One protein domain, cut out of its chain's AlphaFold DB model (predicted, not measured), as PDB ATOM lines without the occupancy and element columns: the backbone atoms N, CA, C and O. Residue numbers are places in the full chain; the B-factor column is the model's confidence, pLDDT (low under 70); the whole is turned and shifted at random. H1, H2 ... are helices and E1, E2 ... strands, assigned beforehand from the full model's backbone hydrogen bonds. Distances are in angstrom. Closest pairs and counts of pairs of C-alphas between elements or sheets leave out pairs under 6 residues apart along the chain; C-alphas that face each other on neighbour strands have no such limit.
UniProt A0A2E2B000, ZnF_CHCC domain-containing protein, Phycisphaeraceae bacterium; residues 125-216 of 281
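AT A GLANCE: This is residues 125 to 216 of the 281 residues of the protein "ZnF_CHCC domain-containing protein" of Phycisphaeraceae bacterium (UniProt A0A2E2B000). Little regular structure: a small three-strand sheet, E1, E2 and E3, forms the middle, with short helices H1 and H2 toward one end and hairpin E4 and E5 at the other. The 92 printed residues, mixed in class, hold H1 H2 E1 E2 E3 E4 E5 in chain order, only 36 residues in all; both sheets are antiparallel. The whole is compact, radius of gyration of the C-alphas 13.9 A, spanning 43 by 32 by 21 A.

IN THESE COORDINATES: H1 is residues 142 to 146, from C-alpha 142 at (134.839, 191.034, 160.261); H2 is residues 150 to 155; E1 is residues 159 to 161; E2 is residues 169 to 175, 18.4 A from first to last C-alpha; E3 is residues 181 to 188, 20.7 A; E4 is residues 207 to 209; E5 is residues 212 to 215, ending with C-alpha 215 at (155.155, 170.511, 149.923).

HOW THE PARTS SIT: H1 only grazes the sheet, with residues 142 to 143. H1 and H2 have every O i to N i+4 pair within hydrogen-bond range. E1, E2 and E3 form a meander, each strand the antiparallel neighbour of the one before: N 161 and O 169 are 2.9 A apart, N 172 and O 185 2.8 A. In hairpin E4 and E5, N 207 and O 214 are 2.9 A apart.

THE WHOLE: The printed part has no cut. The link E3 to E4 is long, 18 residues. No printed residue is under pLDDT 70.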
ATOM      1  N   VAL A 125     156.953 171.136 145.036       86.31
ATOM      2  CA  VAL A 125     156.863 172.288 145.938       86.31
ATOM      3  C   VAL A 125     155.975 173.349 145.304       86.31
ATOM      4  O   VAL A 125     156.144 173.645 144.123       86.31
ATOM      5  N   ASN A 126     155.022 173.885 146.071       90.25
ATOM      6  CA  ASN A 126     154.098 174.949 145.654       90.25
ATOM      7  C   ASN A 126     153.476 174.757 144.248       90.25
ATOM      8  O   ASN A 126     153.474 175.703 143.461       90.25
ATOM      9  N   PRO A 127     152.973 173.565 143.867       90.81
ATOM     10  CA  PRO A 127     152.383 173.414 142.543       90.81
ATOM     11  C   PRO A 127     151.099 174.238 142.407       90.81
ATOM     12  O   PRO A 127     150.376 174.387 143.398       90.81
ATOM     13  N   PRO A 128     150.760 174.676 141.182       91.44
ATOM     14  CA  PRO A 128     149.480 175.305 140.912       91.44
ATOM     15  C   PRO A 128     148.309 174.451 141.400       91.44
ATOM     16  O   PRO A 128     148.277 173.226 141.228       91.44
ATOM     17  N   LEU A 129     147.350 175.116 142.022       91.44
ATOM     18  CA  LEU A 129     146.099 174.555 142.478       91.44
ATOM     19  C   LEU A 129     145.141 174.460 141.289       91.44
ATOM     20  O   LEU A 129     144.958 175.412 140.538       91.44
ATOM     21  N   ASP A 130     144.517 173.299 141.130       88.44
ATOM     22  CA  ASP A 130     143.565 172.994 140.058       88.44
ATOM     23  C   ASP A 130     142.119 173.388 140.402       88.44
ATOM     24  O   ASP A 130     141.193 173.095 139.647       88.44
ATOM     25  N   PHE A 131     141.913 174.045 141.545       90.50
ATOM     26  CA  PHE A 131     140.611 174.513 141.999       90.50
ATOM     27  C   PHE A 131     140.714 175.839 142.753       90.50
ATOM     28  O   PHE A 131     141.734 176.153 143.363       90.50
ATOM     29  N   GLU A 132     139.598 176.559 142.800       92.88
ATOM     30  CA  GLU A 132     139.401 177.725 143.659       92.88
ATOM     31  C   GLU A 132     138.372 177.416 144.747       92.88
ATOM     32  O   GLU A 132     137.406 176.675 144.515       92.88
ATOM     33  N   LEU A 133     138.545 177.994 145.939       93.19
ATOM     34  CA  LEU A 133     137.549 177.874 147.003       93.19
ATOM     35  C   LEU A 133     136.247 178.568 146.594       93.19
ATOM     36  O   LEU A 133     136.218 179.757 146.295       93.19
ATOM     37  N   GLN A 134     135.151 177.814 146.637       91.56
ATOM     38  CA  GLN A 134     133.823 178.294 146.263       91.56
ATOM     39  C   GLN A 134     133.020 178.758 147.481       91.56
ATOM     40  O   GLN A 134     133.155 178.218 148.582       91.56
ATOM     41  N   GLY A 135     132.118 179.717 147.265       91.94
ATOM     42  CA  GLY A 135     131.199 180.202 148.301       91.94
ATOM     43  C   GLY A 135     131.876 181.002 149.415       91.94
ATOM     44  O   GLY A 135     131.387 180.992 150.546       91.94
ATOM     45  N   LEU A 136     132.999 181.652 149.103       95.94
ATOM     46  CA  LEU A 136     133.615 182.641 149.977       95.94
ATOM     47  C   LEU A 136     132.697 183.865 150.091       95.94
ATOM     48  O   LEU A 136     132.164 184.339 149.091       95.94
ATOM     49  N   ASP A 137     132.498 184.350 151.312       97.50
ATOM     50  CA  ASP A 137     131.627 185.486 151.610       97.50
ATOM     51  C   ASP A 137     132.465 186.772 151.730       97.50
ATOM     52  O   ASP A 137     133.176 186.928 152.728       97.50
ATOM     53  N   PRO A 138     132.436 187.678 150.734       96.94
ATOM     54  CA  PRO A 138     133.218 188.914 150.761       96.94
ATOM     55  C   PRO A 138     132.593 190.001 151.650       96.94
ATOM     56  O   PRO A 138     133.233 191.017 151.886       96.94
ATOM     57  N   ASN A 139     131.365 189.802 152.147       97.00
ATOM     58  CA  ASN A 139     130.608 190.798 152.914       97.00
ATOM     59  C   ASN A 139     130.537 190.453 154.411       97.00
ATOM     60  O   ASN A 139     129.665 190.938 155.129       97.00
ATOM     61  N   HIS A 140     131.408 189.562 154.891       97.56
ATOM     62  CA  HIS A 140     131.418 189.175 156.296       97.56
ATOM     63  C   HIS A 140     131.789 190.379 157.196       97.56
ATOM     64  O   HIS A 140     132.816 191.006 156.929       97.56
ATOM     65  N   PRO A 141     131.057 190.655 158.300       96.56
ATOM     66  CA  PRO A 141     131.260 191.854 159.134       96.56
ATOM     67  C   PRO A 141     132.686 192.049 159.666       96.56
ATOM     68  O   PRO A 141     133.143 193.168 159.865       96.56
ATOM     69  N   HIS A 142     133.434 190.958 159.847       95.44
ATOM     70  CA  HIS A 142     134.839 191.034 160.261       95.44
ATOM     71  C   HIS A 142     135.726 191.836 159.289       95.44
ATOM     72  O   HIS A 142     136.759 192.354 159.695       95.44
ATOM     73  N   PHE A 143     135.361 191.969 158.010       97.00
ATOM     74  CA  PHE A 143     136.108 192.839 157.098       97.00
ATOM     75  C   PHE A 143     135.997 194.318 157.479       97.00
ATOM     76  O   PHE A 143     137.003 195.028 157.410       97.00
ATOM     77  N   ASP A 144     134.829 194.748 157.963       94.50
ATOM     78  CA  ASP A 144     134.622 196.100 158.482       94.50
ATOM     79  C   ASP A 144     135.441 196.315 159.762       94.50
ATOM     80  O   ASP A 144     136.116 197.334 159.902       94.50
ATOM     81  N   GLU A 145     135.481 195.317 160.654       93.50
ATOM     82  CA  GLU A 145     136.317 195.339 161.867       93.50
ATOM     83  C   GLU A 145     137.816 195.465 161.543       93.50
ATOM     84  O   GLU A 145     138.556 196.174 162.228       93.50
ATOM     85  N   LEU A 146     138.281 194.813 160.470       93.12
ATOM     86  CA  LEU A 146     139.665 194.919 159.994       93.12
ATOM     87  C   LEU A 146     139.951 196.243 159.258       93.12
ATOM     88  O   LEU A 146     141.127 196.578 159.040       93.12
ATOM     89  N   GLY A 147     138.905 196.999 158.906       95.88
ATOM     90  CA  GLY A 147     138.971 198.241 158.135       95.88
ATOM     91  C   GLY A 147     139.261 198.020 156.649       95.88
ATOM     92  O   GLY A 147     139.939 198.846 156.025       95.88
ATOM     93  N   LEU A 148     138.830 196.884 156.088       97.12
ATOM     94  CA  LEU A 148     139.053 196.550 154.684       97.12
ATOM     95  C   LEU A 148     137.900 197.033 153.800       97.12
ATOM     96  O   LEU A 148     136.741 196.703 154.022       97.12
ATOM     97  N   LYS A 149     138.241 197.801 152.764       97.62
ATOM     98  CA  LYS A 149     137.302 198.311 151.761       97.62
ATOM     99  C   LYS A 149     136.932 197.211 150.751       97.62
ATOM    100  O   LYS A 149     137.792 196.378 150.436       97.62
ATOM    101  N   PRO A 150     135.719 197.232 150.167       98.06
ATOM    102  CA  PRO A 150     135.285 196.243 149.175       98.06
ATOM    103  C   PRO A 150     136.242 196.079 147.986       98.06
ATOM    104  O   PRO A 150     136.445 194.965 147.502       98.06
ATOM    105  N   GLU A 151     136.880 197.159 147.530       97.75
ATOM    106  CA  GLU A 151     137.835 197.120 146.418       97.75
ATOM    107  C   GLU A 151     139.084 196.309 146.767       97.75
ATOM    108  O   GLU A 151     139.615 195.596 145.919       97.75
ATOM    109  N   THR A 152     139.530 196.378 148.020       97.88
ATOM    110  CA  THR A 152     140.680 195.627 148.539       97.88
ATOM    111  C   THR A 152     140.347 194.157 148.678       97.88
ATOM    112  O   THR A 152     141.115 193.310 148.232       97.88
ATOM    113  N   ILE A 153     139.180 193.851 149.252       98.25
ATOM    114  CA  ILE A 153     138.674 192.479 149.386       98.25
ATOM    115  C   ILE A 153     138.621 191.828 148.003       98.25
ATOM    116  O   ILE A 153     139.147 190.732 147.815       98.25
ATOM    117  N   LYS A 154     138.077 192.547 147.014       97.94
ATOM    118  CA  LYS A 154     138.020 192.102 145.620       97.94
ATOM    119  C   LYS A 154     139.407 191.947 144.993       97.94
ATOM    120  O   LYS A 154     139.656 190.922 144.368       97.94
ATOM    121  N   HIS A 155     140.299 192.930 145.146       97.50
ATOM    122  CA  HIS A 155     141.645 192.906 144.552       97.50
ATOM    123  C   HIS A 155     142.478 191.723 145.047       97.50
ATOM    124  O   HIS A 155     143.112 191.039 144.252       97.50
ATOM    125  N   PHE A 156     142.454 191.457 146.353       97.56
ATOM    126  CA  PHE A 156     143.206 190.354 146.956       97.56
ATOM    127  C   PHE A 156     142.443 189.017 146.952       97.56
ATOM    128  O   PHE A 156     142.972 188.026 147.452       97.56
ATOM    129  N   GLY A 157     141.218 188.972 146.412       96.88
ATOM    130  CA  GLY A 157     140.384 187.766 146.361       96.88
ATOM    131  C   GLY A 157     140.025 187.206 147.742       96.88
ATOM    132  O   GLY A 157     139.928 185.991 147.915       96.88
ATOM    133  N   LEU A 158     139.882 188.077 148.743       98.25
ATOM    134  CA  LEU A 158     139.594 187.676 150.117       98.25
ATOM    135  C   LEU A 158     138.129 187.267 150.264       98.25
ATOM    136  O   LEU A 158     137.233 187.861 149.666       98.25
ATOM    137  N   GLY A 159     137.865 186.306 151.143       98.06
ATOM    138  CA  GLY A 159     136.492 186.026 151.543       98.06
ATOM    139  C   GLY A 159     136.390 185.059 152.710       98.06
ATOM    140  O   GLY A 159     137.257 184.212 152.929       98.06
ATOM    141  N   TYR A 160     135.329 185.202 153.495       98.44
ATOM    142  CA  TYR A 160     135.088 184.367 154.661       98.44
ATOM    143  C   TYR A 160     134.595 182.976 154.259       98.44
ATOM    144  O   TYR A 160     133.686 182.828 153.440       98.44
ATOM    145  N   CYS A 161     135.167 181.943 154.866       97.62
ATOM    146  CA  CYS A 161     134.824 180.562 154.581       97.62
ATOM    147  C   CYS A 161     133.932 179.971 155.686       97.62
ATOM    148  O   CYS A 161     134.309 179.905 156.856       97.62
ATOM    149  N   LYS A 162     132.737 179.504 155.305       95.00
ATOM    150  CA  LYS A 162     131.725 178.950 156.231       95.00
ATOM    151  C   LYS A 162     131.910 177.459 156.544       95.00
ATOM    152  O   LYS A 162     131.284 176.954 157.468       95.00
ATOM    153  N   ARG A 163     132.688 176.726 155.743       92.44
ATOM    154  CA  ARG A 163     132.702 175.251 155.738       92.44
ATOM    155  C   ARG A 163     134.048 174.686 155.282       92.44
ATOM    156  O   ARG A 163     134.820 175.368 154.624       92.44
ATOM    157  N   GLY A 164     134.300 173.417 155.601       89.94
ATOM    158  CA  GLY A 164     135.546 172.722 155.261       89.94
ATOM    159  C   GLY A 164     136.720 173.103 156.169       89.94
ATOM    160  O   GLY A 164     136.528 173.704 157.221       89.94
ATOM    161  N   LEU A 165     137.942 172.765 155.747       88.00
ATOM    162  CA  LEU A 165     139.175 172.996 156.524       88.00
ATOM    163  C   LEU A 165     139.432 174.478 156.854       88.00
ATOM    164  O   LEU A 165     140.143 174.788 157.803       88.00
ATOM    165  N   MET A 166     138.846 175.386 156.075       93.94
ATOM    166  CA  MET A 166     138.990 176.835 156.231       93.94
ATOM    167  C   MET A 166     137.826 177.468 157.006       93.94
ATOM    168  O   MET A 166     137.754 178.691 157.095       93.94
ATOM    169  N   ALA A 167     136.904 176.667 157.553       95.12
ATOM    170  CA  ALA A 167     135.732 177.172 158.258       95.12
ATOM    171  C   ALA A 167     136.116 178.150 159.383       95.12
ATOM    172  O   ALA A 167     137.012 177.882 160.183       95.12
ATOM    173  N   GLY A 168     135.426 179.289 159.443       96.88
ATOM    174  CA  GLY A 168     135.688 180.329 160.438       96.88
ATOM    175  C   GLY A 168     136.874 181.240 160.111       96.88
ATOM    176  O   GLY A 168     137.266 182.045 160.959       96.88
ATOM    177  N   ARG A 169     137.452 181.136 158.908       98.19
ATOM    178  CA  ARG A 169     138.624 181.911 158.486       98.19
ATOM    179  C   ARG A 169     138.316 182.804 157.287       98.19
ATOM    180  O   ARG A 169     137.504 182.453 156.434       98.19
ATOM    181  N   ILE A 170     139.021 183.927 157.188       98.25
ATOM    182  CA  ILE A 170     139.204 184.645 155.924       98.25
ATOM    183  C   ILE A 170     140.188 183.833 155.085       98.25
ATOM    184  O   ILE A 170     141.338 183.655 155.490       98.25
ATOM    185  N   ALA A 171     139.733 183.343 153.936       98.31
ATOM    186  CA  ALA A 171     140.580 182.730 152.929       98.31
ATOM    187  C   ALA A 171     141.371 183.813 152.185       98.31
ATOM    188  O   ALA A 171     140.819 184.835 151.776       98.31
ATOM    189  N   ILE A 172     142.667 183.566 152.028       98.31
ATOM    190  CA  ILE A 172     143.647 184.465 151.426       98.31
ATOM    191  C   ILE A 172     144.325 183.691 150.287       98.31
ATOM    192  O   ILE A 172     145.133 182.801 150.571       98.31
ATOM    193  N   PRO A 173     144.000 183.976 149.019       97.94
ATOM    194  CA  PRO A 173     144.637 183.338 147.869       97.94
ATOM    195  C   PRO A 173     146.151 183.577 147.851       97.94
ATOM    196  O   PRO A 173     146.614 184.706 148.025       97.94
ATOM    197  N   LEU A 174     146.928 182.523 147.617       97.56
ATOM    198  CA  LEU A 174     148.384 182.569 147.488       97.56
ATOM    199  C   LEU A 174     148.760 182.253 146.047       97.56
ATOM    200  O   LEU A 174     148.297 181.252 145.505       97.56
ATOM    201  N   HIS A 175     149.617 183.073 145.450       94.81
ATOM    202  CA  HIS A 175     150.014 182.933 144.053       94.81
ATOM    203  C   HIS A 175     151.534 182.867 143.928       94.81
ATOM    204  O   HIS A 175     152.243 183.505 144.710       94.81
ATOM    205  N   ASP A 176     152.017 182.123 142.936       86.00
ATOM    206  CA  ASP A 176     153.429 182.126 142.553       86.00
ATOM    207  C   ASP A 176     153.823 183.423 141.818       86.00
ATOM    208  O   ASP A 176     153.017 184.341 141.654       86.00
ATOM    209  N   ALA A 177     155.076 183.507 141.362       80.38
ATOM    210  CA  ALA A 177     155.587 184.658 140.615       80.38
ATOM    211  C   ALA A 177     154.887 184.879 139.257       80.38
ATOM    212  O   ALA A 177     154.888 186.000 138.756       80.38
ATOM    213  N   ASN A 178     154.270 183.843 138.680       79.25
ATOM    214  CA  ASN A 178     153.527 183.918 137.420       79.25
ATOM    215  C   ASN A 178     152.043 184.266 137.630       79.25
ATOM    216  O   ASN A 178     151.291 184.352 136.660       79.25
ATOM    217  N   GLY A 179     151.602 184.440 138.880       84.31
ATOM    218  CA  GLY A 179     150.200 184.679 139.211       84.31
ATOM    219  C   GLY A 179     149.338 183.415 139.202       84.31
ATOM    220  O   GLY A 179     148.116 183.522 139.225       84.31
ATOM    221  N   GLN A 180     149.932 182.218 139.179       91.19
ATOM    222  CA  GLN A 180     149.183 180.972 139.317       91.19
ATOM    223  C   GLN A 180     148.826 180.752 140.784       91.19
ATOM    224  O   GLN A 180     149.681 180.871 141.661       91.19
ATOM    225  N   LEU A 181     147.566 180.419 141.064       95.81
ATOM    226  CA  LEU A 181     147.116 180.084 142.412       95.81
ATOM    227  C   LEU A 181     147.845 178.822 142.885       95.81
ATOM    228  O   LEU A 181     147.771 177.802 142.216       95.81
ATOM    229  N   ILE A 182     148.520 178.870 144.030       94.75
ATOM    230  CA  ILE A 182     149.283 177.746 144.613       94.75
ATOM    231  C   ILE A 182     148.703 177.262 145.947       94.75
ATOM    232  O   ILE A 182     149.109 176.230 146.482       94.75
ATOM    233  N   GLY A 183     147.740 177.993 146.508       95.25
ATOM    234  CA  GLY A 183     147.103 177.626 147.765       95.25
ATOM    235  C   GLY A 183     146.275 178.750 148.367       95.25
ATOM    236  O   GLY A 183     146.108 179.814 147.779       95.25
ATOM    237  N   TYR A 184     145.789 178.508 149.581       97.19
ATOM    238  CA  TYR A 184     145.115 179.510 150.398       97.19
ATOM    239  C   TYR A 184     145.727 179.526 151.796       97.19
ATOM    240  O   TYR A 184     145.896 178.472 152.408       97.19
ATOM    241  N   ALA A 185     146.009 180.720 152.310       97.12
ATOM    242  CA  ALA A 185     146.183 180.944 153.739       97.12
ATOM    243  C   ALA A 185     144.835 181.297 154.382       97.12
ATOM    244  O   ALA A 185     143.916 181.761 153.709       97.12
ATOM    245  N   GLY A 186     144.692 181.061 155.684       96.88
ATOM    246  CA  GLY A 186     143.443 181.275 156.409       96.88
ATOM    247  C   GLY A 186     143.640 182.043 157.701       96.88
ATOM    248  O   GLY A 186     144.150 181.461 158.658       96.88
ATOM    249  N   LYS A 187     143.180 183.298 157.773       96.12
ATOM    250  CA  LYS A 187     143.157 184.063 159.032       96.12
ATOM    251  C   LYS A 187     141.904 183.714 159.829       96.12
ATOM    252  O   LYS A 187     140.801 183.955 159.351       96.12
ATOM    253  N   LEU A 188     142.056 183.183 161.038       96.06
ATOM    254  CA  LEU A 188     140.945 182.951 161.957       96.06
ATOM    255  C   LEU A 188     140.258 184.279 162.305       96.06
ATOM    256  O   LEU A 188     140.924 185.266 162.628       96.06
ATOM    257  N   VAL A 189     138.930 184.293 162.190       96.31
ATOM    258  CA  VAL A 189     138.103 185.464 162.517       96.31
ATOM    259  C   VAL A 189     137.954 185.610 164.027       96.31
ATOM    260  O   VAL A 189     138.182 186.677 164.581       96.31
ATOM    261  N   ASP A 190     137.604 184.516 164.696       93.31
ATOM    262  CA  ASP A 190     137.439 184.489 166.144       93.31
ATOM    263  C   ASP A 190     138.783 184.201 166.820       93.31
ATOM    264  O   ASP A 190     139.151 183.047 167.051       93.31
ATOM    265  N   GLU A 191     139.538 185.262 167.110       91.12
ATOM    266  CA  GLU A 191     140.873 185.156 167.709       91.12
ATOM    267  C   GLU A 191     140.849 184.546 169.123       91.12
ATOM    268  O   GLU A 191     141.855 183.998 169.572       91.12
ATOM    269  N   SER A 192     139.694 184.537 169.804       92.69
ATOM    270  CA  SER A 192     139.542 183.857 171.100       92.69
ATOM    271  C   SER A 192     139.675 182.334 170.992       92.69
ATOM    272  O   SER A 192     139.991 181.663 171.973       92.69
ATOM    273  N   LYS A 193     139.478 181.785 169.785       90.56
ATOM    274  CA  LYS A 193     139.614 180.357 169.479       90.56
ATOM    275  C   LYS A 193     141.015 179.969 169.009       90.56
ATOM    276  O   LYS A 193     141.188 178.838 168.551       90.56
ATOM    277  N   VAL A 194     141.995 180.875 169.073       89.94
ATOM    278  CA  VAL A 194     143.380 180.553 168.709       89.94
ATOM    279  C   VAL A 194     143.956 179.547 169.700       89.94
ATOM    280  O   VAL A 194     143.996 179.778 170.908       89.94
ATOM    281  N   SER A 195     144.436 178.431 169.168       87.44
ATOM    282  CA  SER A 195     145.134 177.381 169.907       87.44
ATOM    283  C   SER A 195     146.212 176.750 169.027       87.44
ATOM    284  O   SER A 195     146.326 177.091 167.847       87.44
ATOM    285  N   ASP A 196     146.986 175.817 169.582       79.94
ATOM    286  CA  ASP A 196     147.998 175.074 168.821       79.94
ATOM    287  C   ASP A 196     147.368 174.302 167.641       79.94
ATOM    288  O   ASP A 196     147.929 174.286 166.546       79.94
ATOM    289  N   ASP A 197     146.161 173.758 167.829       85.81
ATOM    290  CA  ASP A 197     145.411 173.028 166.795       85.81
ATOM    291  C   ASP A 197     144.547 173.938 165.902       85.81
ATOM    292  O   ASP A 197     144.005 173.505 164.885       85.81
ATOM    293  N   ASN A 198     144.393 175.213 166.270       87.75
ATOM    294  CA  ASN A 198     143.596 176.190 165.536       87.75
ATOM    295  C   ASN A 198     144.343 177.533 165.455       87.75
ATOM    296  O   ASN A 198     143.929 178.519 166.069       87.75
ATOM    297  N   PRO A 199     145.460 177.596 164.707       91.31
ATOM    298  CA  PRO A 199     146.343 178.757 164.710       91.31
ATOM    299  C   PRO A 199     145.660 179.986 164.108       91.31
ATOM    300  O   PRO A 199     144.759 179.858 163.276       91.31
ATOM    301  N   LEU A 200     146.118 181.190 164.462       91.62
ATOM    302  CA  LEU A 200     145.594 182.436 163.884       91.62
ATOM    303  C   LEU A 200     145.706 182.441 162.354       91.62
ATOM    304  O   LEU A 200     144.742 182.774 161.674       91.62
ATOM    305  N   TYR A 201     146.845 182.006 161.816       93.50
ATOM    306  CA  TYR A 201     147.039 181.793 160.385       93.50
ATOM    307  C   TYR A 201     147.246 180.308 160.108       93.50
ATOM    308  O   TYR A 201     148.135 179.682 160.678       93.50
ATOM    309  N   LEU A 202     146.421 179.759 159.222       93.81
ATOM    310  CA  LEU A 202     146.565 178.410 158.688       93.81
ATOM    311  C   LEU A 202     147.172 178.508 157.287       93.81
ATOM    312  O   LEU A 202     146.578 179.141 156.418       93.81
ATOM    313  N   LEU A 203     148.346 177.917 157.077       92.88
ATOM    314  CA  LEU A 203     148.993 177.824 155.765       92.88
ATOM    315  C   LEU A 203     148.716 176.451 155.132       92.88
ATOM    316  O   LEU A 203     148.356 175.516 155.855       92.88
ATOM    317  N   PRO A 204     148.878 176.301 153.803       92.38
ATOM    318  CA  PRO A 204     148.788 174.995 153.165       92.38
ATOM    319  C   PRO A 204     149.725 173.983 153.835       92.38
ATOM    320  O   PRO A 204     150.914 174.236 154.017       92.38
ATOM    321  N   ALA A 205     149.172 172.833 154.214       85.25
ATOM    322  CA  ALA A 205     149.932 171.755 154.828       85.25
ATOM    323  C   ALA A 205     150.539 170.831 153.767       85.25
ATOM    324  O   ALA A 205     149.957 170.612 152.696       85.25
ATOM    325  N   ARG A 206     151.676 170.217 154.107       83.31
ATOM    326  CA  ARG A 206     152.262 169.122 153.333       83.31
ATOM    327  C   ARG A 206     151.241 167.991 153.181       83.31
ATOM    328  O   ARG A 206     150.658 167.542 154.166       83.31
ATOM    329  N   ARG A 207     151.042 167.504 151.955       82.62
ATOM    330  CA  ARG A 207     150.106 166.405 151.650       82.62
ATOM    331  C   ARG A 207     150.749 165.373 150.737       82.62
ATOM    332  O   ARG A 207     151.577 165.713 149.899       82.62
ATOM    333  N   GLU A 208     150.332 164.120 150.847       85.69
ATOM    334  CA  GLU A 208     150.816 163.037 149.989       85.69
ATOM    335  C   GLU A 208     149.652 162.392 149.233       85.69
ATOM    336  O   GLU A 208     148.618 162.059 149.813       85.69
ATOM    337  N   ARG A 209     149.793 162.235 147.912       82.50
ATOM    338  CA  ARG A 209     148.786 161.586 147.063       82.50
ATOM    339  C   ARG A 209     149.463 160.840 145.922       82.50
ATOM    340  O   ARG A 209     150.245 161.430 145.185       82.50
ATOM    341  N   LYS A 210     149.103 159.566 145.721       85.88
ATOM    342  CA  LYS A 210     149.598 158.730 144.605       85.88
ATOM    343  C   LYS A 210     151.141 158.730 144.489       85.88
ATOM    344  O   LYS A 210     151.668 158.878 143.391       85.88
ATOM    345  N   ASN A 211     151.854 158.582 145.613       83.38
ATOM    346  CA  ASN A 211     153.327 158.600 145.684       83.38
ATOM    347  C   ASN A 211     153.979 159.933 145.241       83.38
ATOM    348  O   ASN A 211     155.147 159.974 144.846       83.38
ATOM    349  N   VAL A 212     153.215 161.028 145.284       82.25
ATOM    350  CA  VAL A 212     153.699 162.398 145.103       82.25
ATOM    351  C   VAL A 212     153.482 163.149 146.408       82.25
ATOM    352  O   VAL A 212     152.367 163.179 146.936       82.25
ATOM    353  N   VAL A 213     154.547 163.759 146.913       84.44
ATOM    354  CA  VAL A 213     154.510 164.652 148.067       84.44
ATOM    355  C   VAL A 213     154.360 166.074 147.554       84.44
ATOM    356  O   VAL A 213     155.174 166.539 146.764       84.44
ATOM    357  N   TYR A 214     153.331 166.760 148.022       84.94
ATOM    358  CA  TYR A 214     153.087 168.167 147.765       84.94
ATOM    359  C   TYR A 214     153.531 168.921 149.007       84.94
ATOM    360  O   TYR A 214     152.937 168.759 150.076       84.94
ATOM    361  N   ASP A 215     154.595 169.691 148.860       86.88
ATOM    362  CA  ASP A 215     155.155 170.511 149.923       86.88
ATOM    363  C   ASP A 215     154.766 171.969 149.695       86.88
ATOM    364  O   ASP A 215     154.623 172.407 148.549       86.88
ATOM    365  N   PHE A 216     154.587 172.706 150.784       89.88
ATOM    366  CA  PHE A 216     154.336 174.137 150.730       89.88
ATOM    367  C   PHE A 216     155.481 174.871 151.416       89.88
ATOM    368  O   PHE A 216     155.785 174.585 152.572       89.88
TER     369      PHE A 216